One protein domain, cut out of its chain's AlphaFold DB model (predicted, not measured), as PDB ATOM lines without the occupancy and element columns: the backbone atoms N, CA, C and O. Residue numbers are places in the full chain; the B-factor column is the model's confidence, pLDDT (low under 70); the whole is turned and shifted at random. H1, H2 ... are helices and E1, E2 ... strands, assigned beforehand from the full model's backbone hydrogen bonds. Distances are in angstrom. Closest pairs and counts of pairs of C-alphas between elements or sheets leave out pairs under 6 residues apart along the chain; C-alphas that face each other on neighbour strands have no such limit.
ATOM      1  N   ALA A  39     -15.541 -26.019  24.352       92.81
ATOM      2  CA  ALA A  39     -14.598 -25.002  24.817       92.81
ATOM      3  C   ALA A  39     -15.296 -23.877  25.591       92.81
ATOM      4  O   ALA A  39     -14.701 -23.306  26.499       92.81
ATOM      5  N   LEU A  40     -16.542 -23.555  25.229       92.06
ATOM      6  CA  LEU A  40     -17.327 -22.526  25.904       92.06
ATOM      7  C   LEU A  40     -18.824 -22.890  25.894       92.06
ATOM      8  O   LEU A  40     -19.574 -22.391  25.042       92.06
ATOM      9  N   PRO A  41     -19.256 -23.771  26.814       95.44
ATOM     10  CA  PRO A  41     -20.625 -24.270  26.850       95.44
ATOM     11  C   PRO A  41     -21.654 -23.145  26.997       95.44
ATOM     12  O   PRO A  41     -21.471 -22.200  27.762       95.44
ATOM     13  N   GLY A  42     -22.752 -23.226  26.251       92.31
ATOM     14  CA  GLY A  42     -23.886 -22.308  26.330       92.31
ATOM     15  C   GLY A  42     -23.674 -20.932  25.690       92.31
ATOM     16  O   GLY A  42     -24.644 -20.183  25.556       92.31
ATOM     17  N   PHE A  43     -22.466 -20.583  25.232       91.38
ATOM     18  CA  PHE A  43     -22.167 -19.248  24.692       91.38
ATOM     19  C   PHE A  43     -23.097 -18.847  23.545       91.38
ATOM     20  O   PHE A  43     -23.720 -17.784  23.565       91.38
ATOM     21  N   LYS A  44     -23.228 -19.721  22.541       88.00
ATOM     22  CA  LYS A  44     -24.041 -19.454  21.348       88.00
ATOM     23  C   LYS A  44     -25.519 -19.285  21.697       88.00
ATOM     24  O   LYS A  44     -26.177 -18.405  21.144       88.00
ATOM     25  N   ALA A  45     -26.038 -20.120  22.595       90.50
ATOM     26  CA  ALA A  45     -27.426 -20.054  23.038       90.50
ATOM     27  C   ALA A  45     -27.696 -18.757  23.816       90.50
ATOM     28  O   ALA A  45     -28.633 -18.026  23.490       90.50
ATOM     29  N   THR A  46     -26.827 -18.424  24.772       90.69
ATOM     30  CA  THR A  46     -26.930 -17.207  25.586       90.69
ATOM     31  C   THR A  46     -26.840 -15.948  24.735       90.69
ATOM     32  O   THR A  46     -27.703 -15.079  24.854       90.69
ATOM     33  N   LEU A  47     -25.861 -15.861  23.825       86.81
ATOM     34  CA  LEU A  47     -25.710 -14.684  22.972       86.81
ATOM     35  C   LEU A  47     -26.911 -14.513  22.036       86.81
ATOM     36  O   LEU A  47     -27.400 -13.402  21.871       86.81
ATOM     37  N   ARG A  48     -27.438 -15.598  21.457       84.38
ATOM     38  CA  ARG A  48     -28.655 -15.534  20.628       84.38
ATOM     39  C   ARG A  48     -29.869 -15.058  21.415       84.38
ATOM     40  O   ARG A  48     -30.608 -14.218  20.910       84.38
ATOM     41  N   ARG A  49     -30.059 -15.561  22.638       86.94
ATOM     42  CA  ARG A  49     -31.145 -15.118  23.521       86.94
ATOM     43  C   ARG A  49     -31.021 -13.632  23.841       86.94
ATOM     44  O   ARG A  49     -31.997 -12.909  23.694       86.94
ATOM     45  N   TYR A  50     -29.823 -13.179  24.208       84.88
ATOM     46  CA  TYR A  50     -29.544 -11.764  24.449       84.88
ATOM     47  C   TYR A  50     -29.864 -10.905  23.215       84.88
ATOM     48  O   TYR A  50     -30.621  -9.946  23.310       84.88
ATOM     49  N   LEU A  51     -29.369 -11.293  22.035       81.12
ATOM     50  CA  LEU A  51     -29.620 -10.566  20.787       81.12
ATOM     51  C   LEU A  51     -31.117 -10.483  20.447       81.12
ATOM     52  O   LEU A  51     -31.593  -9.430  20.034       81.12
ATOM     53  N   ALA A  52     -31.865 -11.571  20.650       80.25
ATOM     54  CA  ALA A  52     -33.312 -11.586  20.456       80.25
ATOM     55  C   ALA A  52     -34.038 -10.670  21.457       80.25
ATOM     56  O   ALA A  52     -34.964  -9.954  21.081       80.25
ATOM     57  N   GLN A  53     -33.594 -10.653  22.717       83.75
ATOM     58  CA  GLN A  53     -34.166  -9.801  23.759       83.75
ATOM     59  C   GLN A  53     -33.902  -8.316  23.522       83.75
ATOM     60  O   GLN A  53     -34.790  -7.522  23.797       83.75
ATOM     61  N   VAL A  54     -32.738  -7.927  22.989       82.31
ATOM     62  CA  VAL A  54     -32.443  -6.511  22.690       82.31
ATOM     63  C   VAL A  54     -33.140  -6.028  21.412       82.31
ATOM     64  O   VAL A  54     -33.463  -4.846  21.288       82.31
ATOM     65  N   GLN A  55     -33.462  -6.932  20.482       78.12
ATOM     66  CA  GLN A  55     -34.144  -6.575  19.236       78.12
ATOM     67  C   GLN A  55     -35.526  -5.938  19.467       78.12
ATOM     68  O   GLN A  55     -35.863  -4.954  18.808       78.12
ATOM     69  N   ALA A  56     -36.330  -6.469  20.395       78.44
ATOM     70  CA  ALA A  56     -37.685  -5.961  20.639       78.44
ATOM     71  C   ALA A  56     -37.702  -4.532  21.236       78.44
ATOM     72  O   ALA A  56     -38.377  -3.667  20.667       78.44
ATOM     73  N   PRO A  57     -36.936  -4.221  22.305       81.44
ATOM     74  CA  PRO A  57     -36.733  -2.854  22.779       81.44
ATOM     75  C   PRO A  57     -36.159  -1.935  21.704       81.44
ATOM     76  O   PRO A  57     -36.632  -0.809  21.570       81.44
ATOM     77  N   GLY A  58     -35.200  -2.421  20.905       79.81
ATOM     78  CA  GLY A  58     -34.616  -1.661  19.801       79.81
ATOM     79  C   GLY A  58     -35.675  -1.181  18.812       79.81
ATOM     80  O   GLY A  58     -35.783   0.014  18.562       79.81
ATOM     81  N   HIS A  59     -36.527  -2.091  18.332       77.81
ATOM     82  CA  HIS A  59     -37.607  -1.759  17.402       77.81
ATOM     83  C   HIS A  59     -38.638  -0.788  18.004       77.81
ATOM     84  O   HIS A  59     -39.088   0.139  17.327       77.81
ATOM     85  N   LYS A  60     -39.001  -0.970  19.282       83.56
ATOM     86  CA  LYS A  60     -39.908  -0.049  19.984       83.56
ATOM     87  C   LYS A  60     -39.296   1.349  20.103       83.56
ATOM     88  O   LYS A  60     -39.971   2.330  19.814       83.56
ATOM     89  N   PHE A  61     -38.025   1.437  20.489       84.19
ATOM     90  CA  PHE A  61     -37.315   2.705  20.630       84.19
ATOM     91  C   PHE A  61     -37.199   3.451  19.295       84.19
ATOM     92  O   PHE A  61     -37.418   4.655  19.254       84.19
ATOM     93  N   SER A  62     -36.949   2.749  18.186       80.44
ATOM     94  CA  SER A  62     -36.924   3.355  16.847       80.44
ATOM     95  C   SER A  62     -38.250   4.013  16.467       80.44
ATOM     96  O   SER A  62     -38.246   5.110  15.917       80.44
ATOM     97  N   LYS A  63     -39.382   3.373  16.787       83.06
ATOM     98  CA  LYS A  63     -40.718   3.942  16.548       83.06
ATOM     99  C   LYS A  63     -40.946   5.210  17.369       83.06
ATOM    100  O   LYS A  63     -41.382   6.213  16.818       83.06
ATOM    101  N   LEU A  64     -40.580   5.177  18.654       87.69
ATOM    102  CA  LEU A  64     -40.654   6.350  19.534       87.69
ATOM    103  C   LEU A  64     -39.754   7.491  19.041       87.69
ATOM    104  O   LEU A  64     -40.117   8.657  19.139       87.69
ATOM    105  N   LEU A  65     -38.592   7.163  18.475       85.69
ATOM    106  CA  LEU A  65     -37.690   8.154  17.901       85.69
ATOM    107  C   LEU A  65     -38.269   8.792  16.628       85.69
ATOM    108  O   LEU A  65     -38.157  10.002  16.454       85.69
ATOM    109  N   ALA A  66     -38.912   8.007  15.757       85.69
ATOM    110  CA  ALA A  66     -39.616   8.540  14.591       85.69
ATOM    111  C   ALA A  66     -40.746   9.495  15.007       85.69
ATOM    112  O   ALA A  66     -40.849  10.598  14.473       85.69
ATOM    113  N   GLU A  67     -41.522   9.111  16.023       89.50
ATOM    114  CA  GLU A  67     -42.570   9.954  16.604       89.50
ATOM    115  C   GLU A  67     -42.005  11.256  17.194       89.50
ATOM    116  O   GLU A  67     -42.527  12.336  16.913       89.50
ATOM    117  N   ALA A  68     -40.892  11.189  17.931       89.75
ATOM    118  CA  ALA A  68     -40.226  12.366  18.492       89.75
ATOM    119  C   ALA A  68     -39.765  13.361  17.410       89.75
ATOM    120  O   ALA A  68     -39.801  14.573  17.625       89.75
ATOM    121  N   PHE A  69     -39.386  12.866  16.228       87.19
ATOM    122  CA  PHE A  69     -39.060  13.692  15.060       87.19
ATOM    123  C   PHE A  69     -40.275  14.082  14.207       87.19
ATOM    124  O   PHE A  69     -40.102  14.724  13.172       87.19
ATOM    125  N   ARG A  70     -41.497  13.733  14.632       90.00
ATOM    126  CA  ARG A  70     -42.746  13.936  13.877       90.00
ATOM    127  C   ARG A  70     -42.720  13.293  12.485       90.00
ATOM    128  O   ARG A  70     -43.308  13.814  11.539       90.00
ATOM    129  N   LEU A  71     -42.028  12.167  12.366       87.50
ATOM    130  CA  LEU A  71     -41.983  11.346  11.164       87.50
ATOM    131  C   LEU A  71     -43.008  10.203  11.262       87.50
ATOM    132  O   LEU A  71     -43.394   9.814  12.368       87.50
ATOM    133  N   PRO A  72     -43.422   9.614  10.126       85.25
ATOM    134  CA  PRO A  72     -44.151   8.351  10.123       85.25
ATOM    135  C   PRO A  72     -43.427   7.272  10.942       85.25
ATOM    136  O   PRO A  72     -42.199   7.188  10.930       85.25
ATOM    137  N   HIS A  73     -44.183   6.426  11.646       80.12
ATOM    138  CA  HIS A  73     -43.650   5.415  12.573       80.12
ATOM    139  C   HIS A  73     -42.686   4.393  11.929       80.12
ATOM    140  O   HIS A  73     -41.932   3.714  12.628       80.12
ATOM    141  N   ASP A  74     -42.724   4.262  10.606       79.00
ATOM    142  CA  ASP A  74     -41.911   3.382   9.772       79.00
ATOM    143  C   ASP A  74     -40.763   4.112   9.050       79.00
ATOM    144  O   ASP A  74     -39.906   3.458   8.455       79.00
ATOM    145  N   ALA A  75     -40.662   5.441   9.163       79.12
ATOM    146  CA  ALA A  75     -39.684   6.259   8.437       79.12
ATOM    147  C   ALA A  75     -38.222   5.842   8.680       79.12
ATOM    148  O   ALA A  75     -37.362   5.984   7.808       79.12
ATOM    149  N   VAL A  76     -37.935   5.300   9.866       73.81
ATOM    150  CA  VAL A  76     -36.597   4.829  10.255       73.81
ATOM    151  C   VAL A  76     -36.423   3.317  10.111       73.81
ATOM    152  O   VAL A  76     -35.321   2.813  10.315       73.81
ATOM    153  N   ALA A  77     -37.479   2.577   9.750       73.69
ATOM    154  CA  ALA A  77     -37.445   1.118   9.637       73.69
ATOM    155  C   ALA A  77     -36.442   0.649   8.574       73.69
ATOM    156  O   ALA A  77     -35.767  -0.356   8.775       73.69
ATOM    157  N   GLN A  78     -36.266   1.430   7.503       71.06
ATOM    158  CA  GLN A  78     -35.280   1.191   6.444       71.06
ATOM    159  C   GLN A  78     -33.829   1.074   6.948       71.06
ATOM    160  O   GLN A  78     -33.013   0.398   6.328       71.06
ATOM    161  N   PHE A  79     -33.497   1.688   8.090       68.75
ATOM    162  CA  PHE A  79     -32.153   1.613   8.669       68.75
ATOM    163  C   PHE A  79     -31.912   0.330   9.479       68.75
ATOM    164  O   PHE A  79     -30.780   0.051   9.886       68.75
ATOM    165  N   TYR A  80     -32.957  -0.469   9.693       64.69
ATOM    166  CA  TYR A  80     -32.898  -1.762  10.360       64.69
ATOM    167  C   TYR A  80     -33.080  -2.854   9.309       64.69
ATOM    168  O   TYR A  80     -34.193  -3.156   8.893       64.69
ATOM    169  N   HIS A  81     -31.972  -3.457   8.871       57.00
ATOM    170  CA  HIS A  81     -32.024  -4.584   7.941       57.00
ATOM    171  C   HIS A  81     -32.904  -5.695   8.528       57.00
ATOM    172  O   HIS A  81     -32.635  -6.205   9.622       57.00
ATOM    173  N   SER A  82     -33.942  -6.080   7.792       50.88
ATOM    174  CA  SER A  82     -34.833  -7.181   8.139       50.88
ATOM    175  C   SER A  82     -34.047  -8.499   8.167       50.88
ATOM    176  O   SER A  82     -33.656  -9.044   7.140       50.88
ATOM    177  N   GLY A  83     -33.773  -9.019   9.366       49.59
ATOM    178  CA  GLY A  83     -33.331 -10.409   9.553       49.59
ATOM    179  C   GLY A  83     -31.915 -10.626  10.090       49.59
ATOM    180  O   GLY A  83     -31.585 -11.752  10.462       49.59
ATOM    181  N   ALA A  84     -31.083  -9.591  10.220       52.81
ATOM    182  CA  ALA A  84     -29.846  -9.710  10.988       52.81
ATOM    183  C   ALA A  84     -30.134  -9.363  12.455       52.81
ATOM    184  O   ALA A  84     -30.507  -8.230  12.751       52.81
ATOM    185  N   LEU A  85     -29.947 -10.324  13.371       52.22
ATOM    186  CA  LEU A  85     -29.924 -10.055  14.816       52.22
ATOM    187  C   LEU A  85     -29.065  -8.808  15.062       52.22
ATOM    188  O   LEU A  85     -27.929  -8.784  14.580       52.22
ATOM    189  N   MET A  86     -29.603  -7.793  15.759       52.56
ATOM    190  CA  MET A  86     -28.903  -6.527  16.023       52.56
ATOM    191  C   MET A  86     -27.518  -6.829  16.582       52.56
ATOM    192  O   MET A  86     -27.366  -7.244  17.726       52.56
ATOM    193  N   GLN A  87     -26.500  -6.717  15.734       52.81
ATOM    194  CA  GLN A  87     -25.211  -7.312  16.035       52.81
ATOM    195  C   GLN A  87     -24.472  -6.369  16.985       52.81
ATOM    196  O   GLN A  87     -23.819  -5.430  16.537       52.81
ATOM    197  N   HIS A  88     -24.563  -6.624  18.295       45.91
ATOM    198  CA  HIS A  88     -23.687  -6.020  19.299       45.91
ATOM    199  C   HIS A  88     -22.267  -6.543  19.086       45.91
ATOM    200  O   HIS A  88     -21.779  -7.425  19.789       45.91
ATOM    201  N   ARG A  89     -21.591  -6.042  18.055       43.25
ATOM    202  CA  ARG A  89     -20.140  -6.124  18.013       43.25
ATOM    203  C   ARG A  89     -19.667  -5.122  19.050       43.25
ATOM    204  O   ARG A  89     -19.940  -3.932  18.904       43.25
ATOM    205  N   ALA A  90     -18.980  -5.595  20.084       36.16
ATOM    206  CA  ALA A  90     -18.032  -4.762  20.806       36.16
ATOM    207  C   ALA A  90     -17.096  -4.165  19.736       36.16
ATOM    208  O   ALA A  90     -16.261  -4.867  19.180       36.16
ATOM    209  N   LYS A  91     -17.438  -2.946  19.300       41.22
ATOM    210  CA  LYS A  91     -16.915  -2.164  18.169       41.22
ATOM    211  C   LYS A  91     -16.096  -2.931  17.112       41.22
ATOM    212  O   LYS A  91     -14.882  -2.977  17.210       41.22
ATOM    213  N   VAL A  92     -16.747  -3.365  16.021       28.75
ATOM    214  CA  VAL A  92     -16.147  -3.387  14.663       28.75
ATOM    215  C   VAL A  92     -17.242  -3.109  13.619       28.75
ATOM    216  O   VAL A  92     -18.018  -3.999  13.262       28.75
ATOM    217  N   TYR A  93     -17.294  -1.838  13.209       32.09
ATOM    218  CA  TYR A  93     -17.935  -1.210  12.041       32.09
ATOM    219  C   TYR A  93     -19.104  -1.945  11.348       32.09
ATOM    220  O   TYR A  93     -18.907  -2.854  10.541       32.09
ATOM    221  N   LYS A  94     -20.321  -1.440  11.596       37.84
ATOM    222  CA  LYS A  94     -21.415  -1.273  10.620       37.84
ATOM    223  C   LYS A  94     -22.167   0.018  10.999       37.84
ATOM    224  O   LYS A  94     -22.508   0.140  12.175       37.84
ATOM    225  N   PRO A  95     -22.413   0.978  10.088       44.78
ATOM    226  CA  PRO A  95     -23.173   2.184  10.415       44.78
ATOM    227  C   PRO A  95     -24.658   1.827  10.569       44.78
ATOM    228  O   PRO A  95     -25.409   1.789   9.600       44.78
ATOM    229  N   GLY A  96     -25.065   1.484  11.790       59.09
ATOM    230  CA  GLY A  96     -26.473   1.423  12.173       59.09
ATOM    231  C   GLY A  96     -26.960   2.802  12.613       59.09
ATOM    232  O   GLY A  96     -26.192   3.571  13.190       59.09
ATOM    233  N   PHE A  97     -28.234   3.109  12.364       72.75
ATOM    234  CA  PHE A  97     -28.869   4.350  12.824       72.75
ATOM    235  C   PHE A  97     -28.844   4.483  14.357       72.75
ATOM    236  O   PHE A  97     -28.601   5.574  14.861       72.75
ATOM    237  N   LEU A  98     -28.997   3.376  15.099       78.00
ATOM    238  CA  LEU A  98     -28.908   3.345  16.564       78.00
ATOM    239  C   LEU A  98     -27.962   2.249  17.059       78.00
ATOM    240  O   LEU A  98     -27.984   1.126  16.550       78.00
ATOM    241  N   THR A  99     -27.201   2.555  18.111       81.75
ATOM    242  CA  THR A  99     -26.396   1.585  18.865       81.75
ATOM    243  C   THR A  99     -26.903   1.493  20.296       81.75
ATOM    244  O   THR A  99     -26.996   2.512  20.971       81.75
ATOM    245  N   PHE A 100     -27.147   0.271  20.772       84.69
ATOM    246  CA  PHE A 100     -27.401  -0.036  22.181       84.69
ATOM    247  C   PHE A 100     -26.132  -0.639  22.788       84.69
ATOM    248  O   PHE A 100     -25.644  -1.676  22.325       84.69
ATOM    249  N   LEU A 101     -25.583   0.015  23.804       86.88
ATOM    250  CA  LEU A 101     -24.349  -0.375  24.472       86.88
ATOM    251  C   LEU A 101     -24.636  -0.692  25.940       86.88
ATOM    252  O   LEU A 101     -25.046   0.177  26.703       86.88
ATOM    253  N   LEU A 102     -24.398  -1.945  26.324       88.88
ATOM    254  CA  LEU A 102     -24.416  -2.372  27.718       88.88
ATOM    255  C   LEU A 102     -23.020  -2.184  28.319       88.88
ATOM    256  O   LEU A 102     -22.054  -2.764  27.818       88.88
ATOM    257  N   GLN A 103     -22.916  -1.410  29.397       88.56
ATOM    258  CA  GLN A 103     -21.702  -1.330  30.211       88.56
ATOM    259  C   GLN A 103     -21.769  -2.437  31.269       88.56
ATOM    260  O   GLN A 103     -22.422  -2.289  32.293       88.56
ATOM    261  N   ALA A 104     -21.167  -3.591  30.965       85.12
ATOM    262  CA  ALA A 104     -21.311  -4.814  31.765       85.12
ATOM    263  C   ALA A 104     -20.490  -4.830  33.068       85.12
ATOM    264  O   ALA A 104     -20.624  -5.761  33.857       85.12
ATOM    265  N   SER A 105     -19.619  -3.845  33.273       87.69
ATOM    266  CA  SER A 105     -18.817  -3.689  34.482       87.69
ATOM    267  C   SER A 105     -18.802  -2.230  34.918       87.69
ATOM    268  O   SER A 105     -19.033  -1.331  34.107       87.69
ATOM    269  N   ASP A 106     -18.445  -2.002  36.179       87.50
ATOM    270  CA  ASP A 106     -18.320  -0.663  36.771       87.50
ATOM    271  C   ASP A 106     -17.019   0.052  36.364       87.50
ATOM    272  O   ASP A 106     -16.674   1.105  36.897       87.50
ATOM    273  N   GLN A 107     -16.267  -0.524  35.422       88.94
ATOM    274  CA  GLN A 107     -15.004   0.042  34.968       88.94
ATOM    275  C   GLN A 107     -15.262   1.276  34.090       88.94
ATOM    276  O   GLN A 107     -15.992   1.178  33.094       88.94
ATOM    277  N   PRO A 108     -14.655   2.435  34.410       83.88
ATOM    278  CA  PRO A 108     -14.755   3.615  33.566       83.88
ATOM    279  C   PRO A 108     -14.030   3.388  32.233       83.88
ATOM    280  O   PRO A 108     -13.090   2.599  32.133       83.88
ATOM    281  N   GLY A 109     -14.463   4.097  31.189       88.44
ATOM    282  CA  GLY A 109     -13.797   4.034  29.882       88.44
ATOM    283  C   GLY A 109     -14.616   4.538  28.698       88.44
ATOM    284  O   GLY A 109     -14.059   4.774  27.626       88.44
ATOM    285  N   LEU A 110     -15.930   4.721  28.860       93.25
ATOM    286  CA  LEU A 110     -16.757   5.378  27.853       93.25
ATOM    287  C   LEU A 110     -16.776   6.887  28.094       93.25
ATOM    288  O   LEU A 110     -17.054   7.337  29.202       93.25
ATOM    289  N   GLN A 111     -16.537   7.651  27.032       94.88
ATOM    290  CA  GLN A 111     -16.628   9.107  27.040       94.88
ATOM    291  C   GLN A 111     -17.451   9.592  25.846       94.88
ATOM    292  O   GLN A 111     -17.491   8.945  24.793       94.88
ATOM    293  N   VAL A 112     -18.092  10.745  26.011       94.00
ATOM    294  CA  VAL A 112     -18.861  11.454  24.987       94.00
ATOM    295  C   VAL A 112     -18.238  12.826  24.785       94.00
ATOM    296  O   VAL A 112     -17.909  13.511  25.748       94.00
ATOM    297  N   GLN A 113     -18.077  13.239  23.531       95.06
ATOM    298  CA  GLN A 113     -17.582  14.572  23.215       95.06
ATOM    299  C   GLN A 113     -18.755  15.546  23.077       95.06
ATOM    300  O   GLN A 113     -19.685  15.287  22.310       95.06
ATOM    301  N   ASN A 114     -18.725  16.661  23.809       95.31
ATOM    302  CA  ASN A 114     -19.717  17.727  23.660       95.31
ATOM    303  C   ASN A 114     -19.408  18.635  22.449       95.31
ATOM    304  O   ASN A 114     -18.375  18.501  21.792       95.31
ATOM    305  N   LEU A 115     -20.297  19.593  22.159       93.81
ATOM    306  CA  LEU A 115     -20.137  20.524  21.026       93.81
ATOM    307  C   LEU A 115     -18.917  21.451  21.156       93.81
ATOM    308  O   LEU A 115     -18.427  21.957  20.151       93.81
ATOM    309  N   SER A 116     -18.411  21.650  22.372       95.94
ATOM    310  CA  SER A 116     -17.190  22.413  22.648       95.94
ATOM    311  C   SER A 116     -15.917  21.580  22.467       95.94
ATOM    312  O   SER A 116     -14.822  22.070  22.729       95.94
ATOM    313  N   GLY A 117     -16.037  20.315  22.048       95.19
ATOM    314  CA  GLY A 117     -14.911  19.404  21.862       95.19
ATOM    315  C   GLY A 117     -14.384  18.781  23.157       95.19
ATOM    316  O   GLY A 117     -13.397  18.045  23.109       95.19
ATOM    317  N   GLN A 118     -15.027  19.034  24.299       97.06
ATOM    318  CA  GLN A 118     -14.626  18.490  25.594       97.06
ATOM    319  C   GLN A 118     -15.154  17.065  25.756       97.06
ATOM    320  O   GLN A 118     -16.306  16.775  25.425       97.06
ATOM    321  N   TRP A 119     -14.310  16.185  26.288       96.19
ATOM    322  CA  TRP A 119     -14.675  14.812  26.617       96.19
ATOM    323  C   TRP A 119     -15.303  14.749  28.007       96.19
ATOM    324  O   TRP A 119     -14.741  15.265  28.969       96.19
ATOM    325  N   ILE A 120     -16.475  14.124  28.087       96.12
ATOM    326  CA  ILE A 120     -17.264  13.936  29.304       96.12
ATOM    327  C   ILE A 120     -17.395  12.436  29.551       96.12
ATOM    328  O   ILE A 120     -17.743  11.688  28.635       96.12
ATOM    329  N   ASP A 121     -17.139  11.992  30.778       95.56
ATOM    330  CA  ASP A 121     -17.299  10.589  31.152       95.56
ATOM    331  C   ASP A 121     -18.769  10.158  31.112       95.56
ATOM    332  O   ASP A 121     -19.665  10.868  31.568       95.56
ATOM    333  N   ALA A 122     -19.012   8.959  30.587       94.88
ATOM    334  CA  ALA A 122     -20.297   8.276  30.650       94.88
ATOM    335  C   ALA A 122     -20.174   7.094  31.633       94.88
ATOM    336  O   ALA A 122     -19.852   5.974  31.207       94.88
ATOM    337  N   PRO A 123     -20.347   7.332  32.951       93.94
ATOM    338  CA  PRO A 123     -20.187   6.287  33.955       93.94
ATOM    339  C   PRO A 123     -21.226   5.172  33.752       93.94
ATOM    340  O   PRO A 123     -22.364   5.468  33.378       93.94
ATOM    341  N   PRO A 124     -20.868   3.899  34.000       93.00
ATOM    342  CA  PRO A 124     -21.828   2.801  33.975       93.00
ATOM    343  C   PRO A 124     -22.985   3.056  34.947       93.00
ATOM    344  O   PRO A 124     -22.761   3.337  36.124       93.00
ATOM    345  N   VAL A 125     -24.225   2.928  34.468       93.50
ATOM    346  CA  VAL A 125     -25.421   2.961  35.322       93.50
ATOM    347  C   VAL A 125     -26.077   1.575  35.311       93.50
ATOM    348  O   VAL A 125     -26.510   1.123  34.242       93.50
ATOM    349  N   PRO A 126     -26.183   0.892  36.468       91.56
ATOM    350  CA  PRO A 126     -26.784  -0.437  36.550       91.56
ATOM    351  C   PRO A 126     -28.200  -0.483  35.964       91.56
ATOM    352  O   PRO A 126     -29.024   0.394  36.210       91.56
ATOM    353  N   GLY A 127     -28.489  -1.527  35.181       89.75
ATOM    354  CA  GLY A 127     -29.812  -1.740  34.583       89.75
ATOM    355  C   GLY A 127     -30.132  -0.853  33.374       89.75
ATOM    356  O   GLY A 127     -31.274  -0.853  32.919       89.75
ATOM    357  N   THR A 128     -29.154  -0.121  32.831       90.00
ATOM    358  CA  THR A 128     -29.357   0.768  31.677       90.00
ATOM    359  C   THR A 128     -28.563   0.343  30.441       90.00
ATOM    360  O   THR A 128     -27.565  -0.375  30.519       90.00
ATOM    361  N   PHE A 129     -29.013   0.817  29.278       89.31
ATOM    362  CA  PHE A 129     -28.215   0.852  28.056       89.31
ATOM    363  C   PHE A 129     -27.827   2.293  27.746       89.31
ATOM    364  O   PHE A 129     -28.677   3.184  27.777       89.31
ATOM    365  N   VAL A 130     -26.582   2.501  27.325       90.50
ATOM    366  CA  VAL A 130     -26.207   3.720  26.610       90.50
ATOM    367  C   VAL A 130     -26.687   3.587  25.172       90.50
ATOM    368  O   VAL A 130     -26.349   2.621  24.483       90.50
ATOM    369  N   VAL A 131     -27.466   4.562  24.705       88.12
ATOM    370  CA  VAL A 131     -27.966   4.598  23.328       88.12
ATOM    371  C   VAL A 131     -27.338   5.771  22.593       88.12
ATOM    372  O   VAL A 131     -27.381   6.898  23.078       88.12
ATOM    373  N   ASN A 132     -26.752   5.515  21.423       87.12
ATOM    374  CA  ASN A 132     -26.260   6.572  20.540       87.12
ATOM    375  C   ASN A 132     -26.886   6.479  19.150       87.12
ATOM    376  O   ASN A 132     -27.273   5.399  18.699       87.12
ATOM    377  N   ILE A 133     -26.960   7.633  18.488       82.94
ATOM    378  CA  ILE A 133     -27.394   7.757  17.100       82.94
ATOM    379  C   ILE A 133     -26.144   7.798  16.223       82.94
ATOM    380  O   ILE A 133     -25.274   8.653  16.398       82.94
ATOM    381  N   GLY A 134     -26.037   6.843  15.305       74.38
ATOM    382  CA  GLY A 134     -24.950   6.777  14.338       74.38
ATOM    383  C   GLY A 134     -25.171   7.740  13.175       74.38
ATOM    384  O   GLY A 134     -26.293   8.149  12.875       74.38
TER     385      GLY A 134
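This is residues 39 to 134 of the 141 residues of an uncharacterized protein of Fibularhizoctonia sp. CBS 109695 (UniProt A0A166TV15). A small two-stranded sheet, E1 and E4, stands in the middle, with the long helix H1 on one side and a separate hairpin, E2 and E3, on the other; residues 39 to 46 stick out. The printed part has 96 residues with H1, E1, E2, E3 and E4 in that order, both sheets antiparallel; the class is mixed, with under half of the residues in named elements. It is only just loose, close to compact, with a radius of gyration of the C-alphas of 15.4 A and spans of 48 by 37 by 25 A.

E1, residues 98 to 101, and E4, residues 130 to 133, are antiparallel at 160 degrees; N 99 and O 132, 2.9 A apart, are within hydrogen-bond range. The closest C-alphas of H1, residues 43 to 68, and E1 are those of Gly 58 and Phe 100, 7.8 A apart. E2, residues 111 to 113, and E3, residues 119 to 121, form an antiparallel hairpin; N 112 and O 120, 2.8 A apart, are within hydrogen-bond range. H1 is apart from E2, E3 and E4. In H1, 20 of 22 O i to N i+4 pairs are within range.

H1 begins at C-alpha 43, (-22.167, -19.248, 24.692), and measures 36.9 A; E1 measures 9.9 A, E2 and E3 6.7 A each. E4, 10.4 A, ends at C-alpha 133, (-27.394, 7.757, 17.100).

The farthest C-alphas, of Ala 39 and Arg 70, are 49.3 A apart. The printed part has no cut; the H1 to E1 link is long, 29 residues. Residues 79 to 96 have pLDDT under 70.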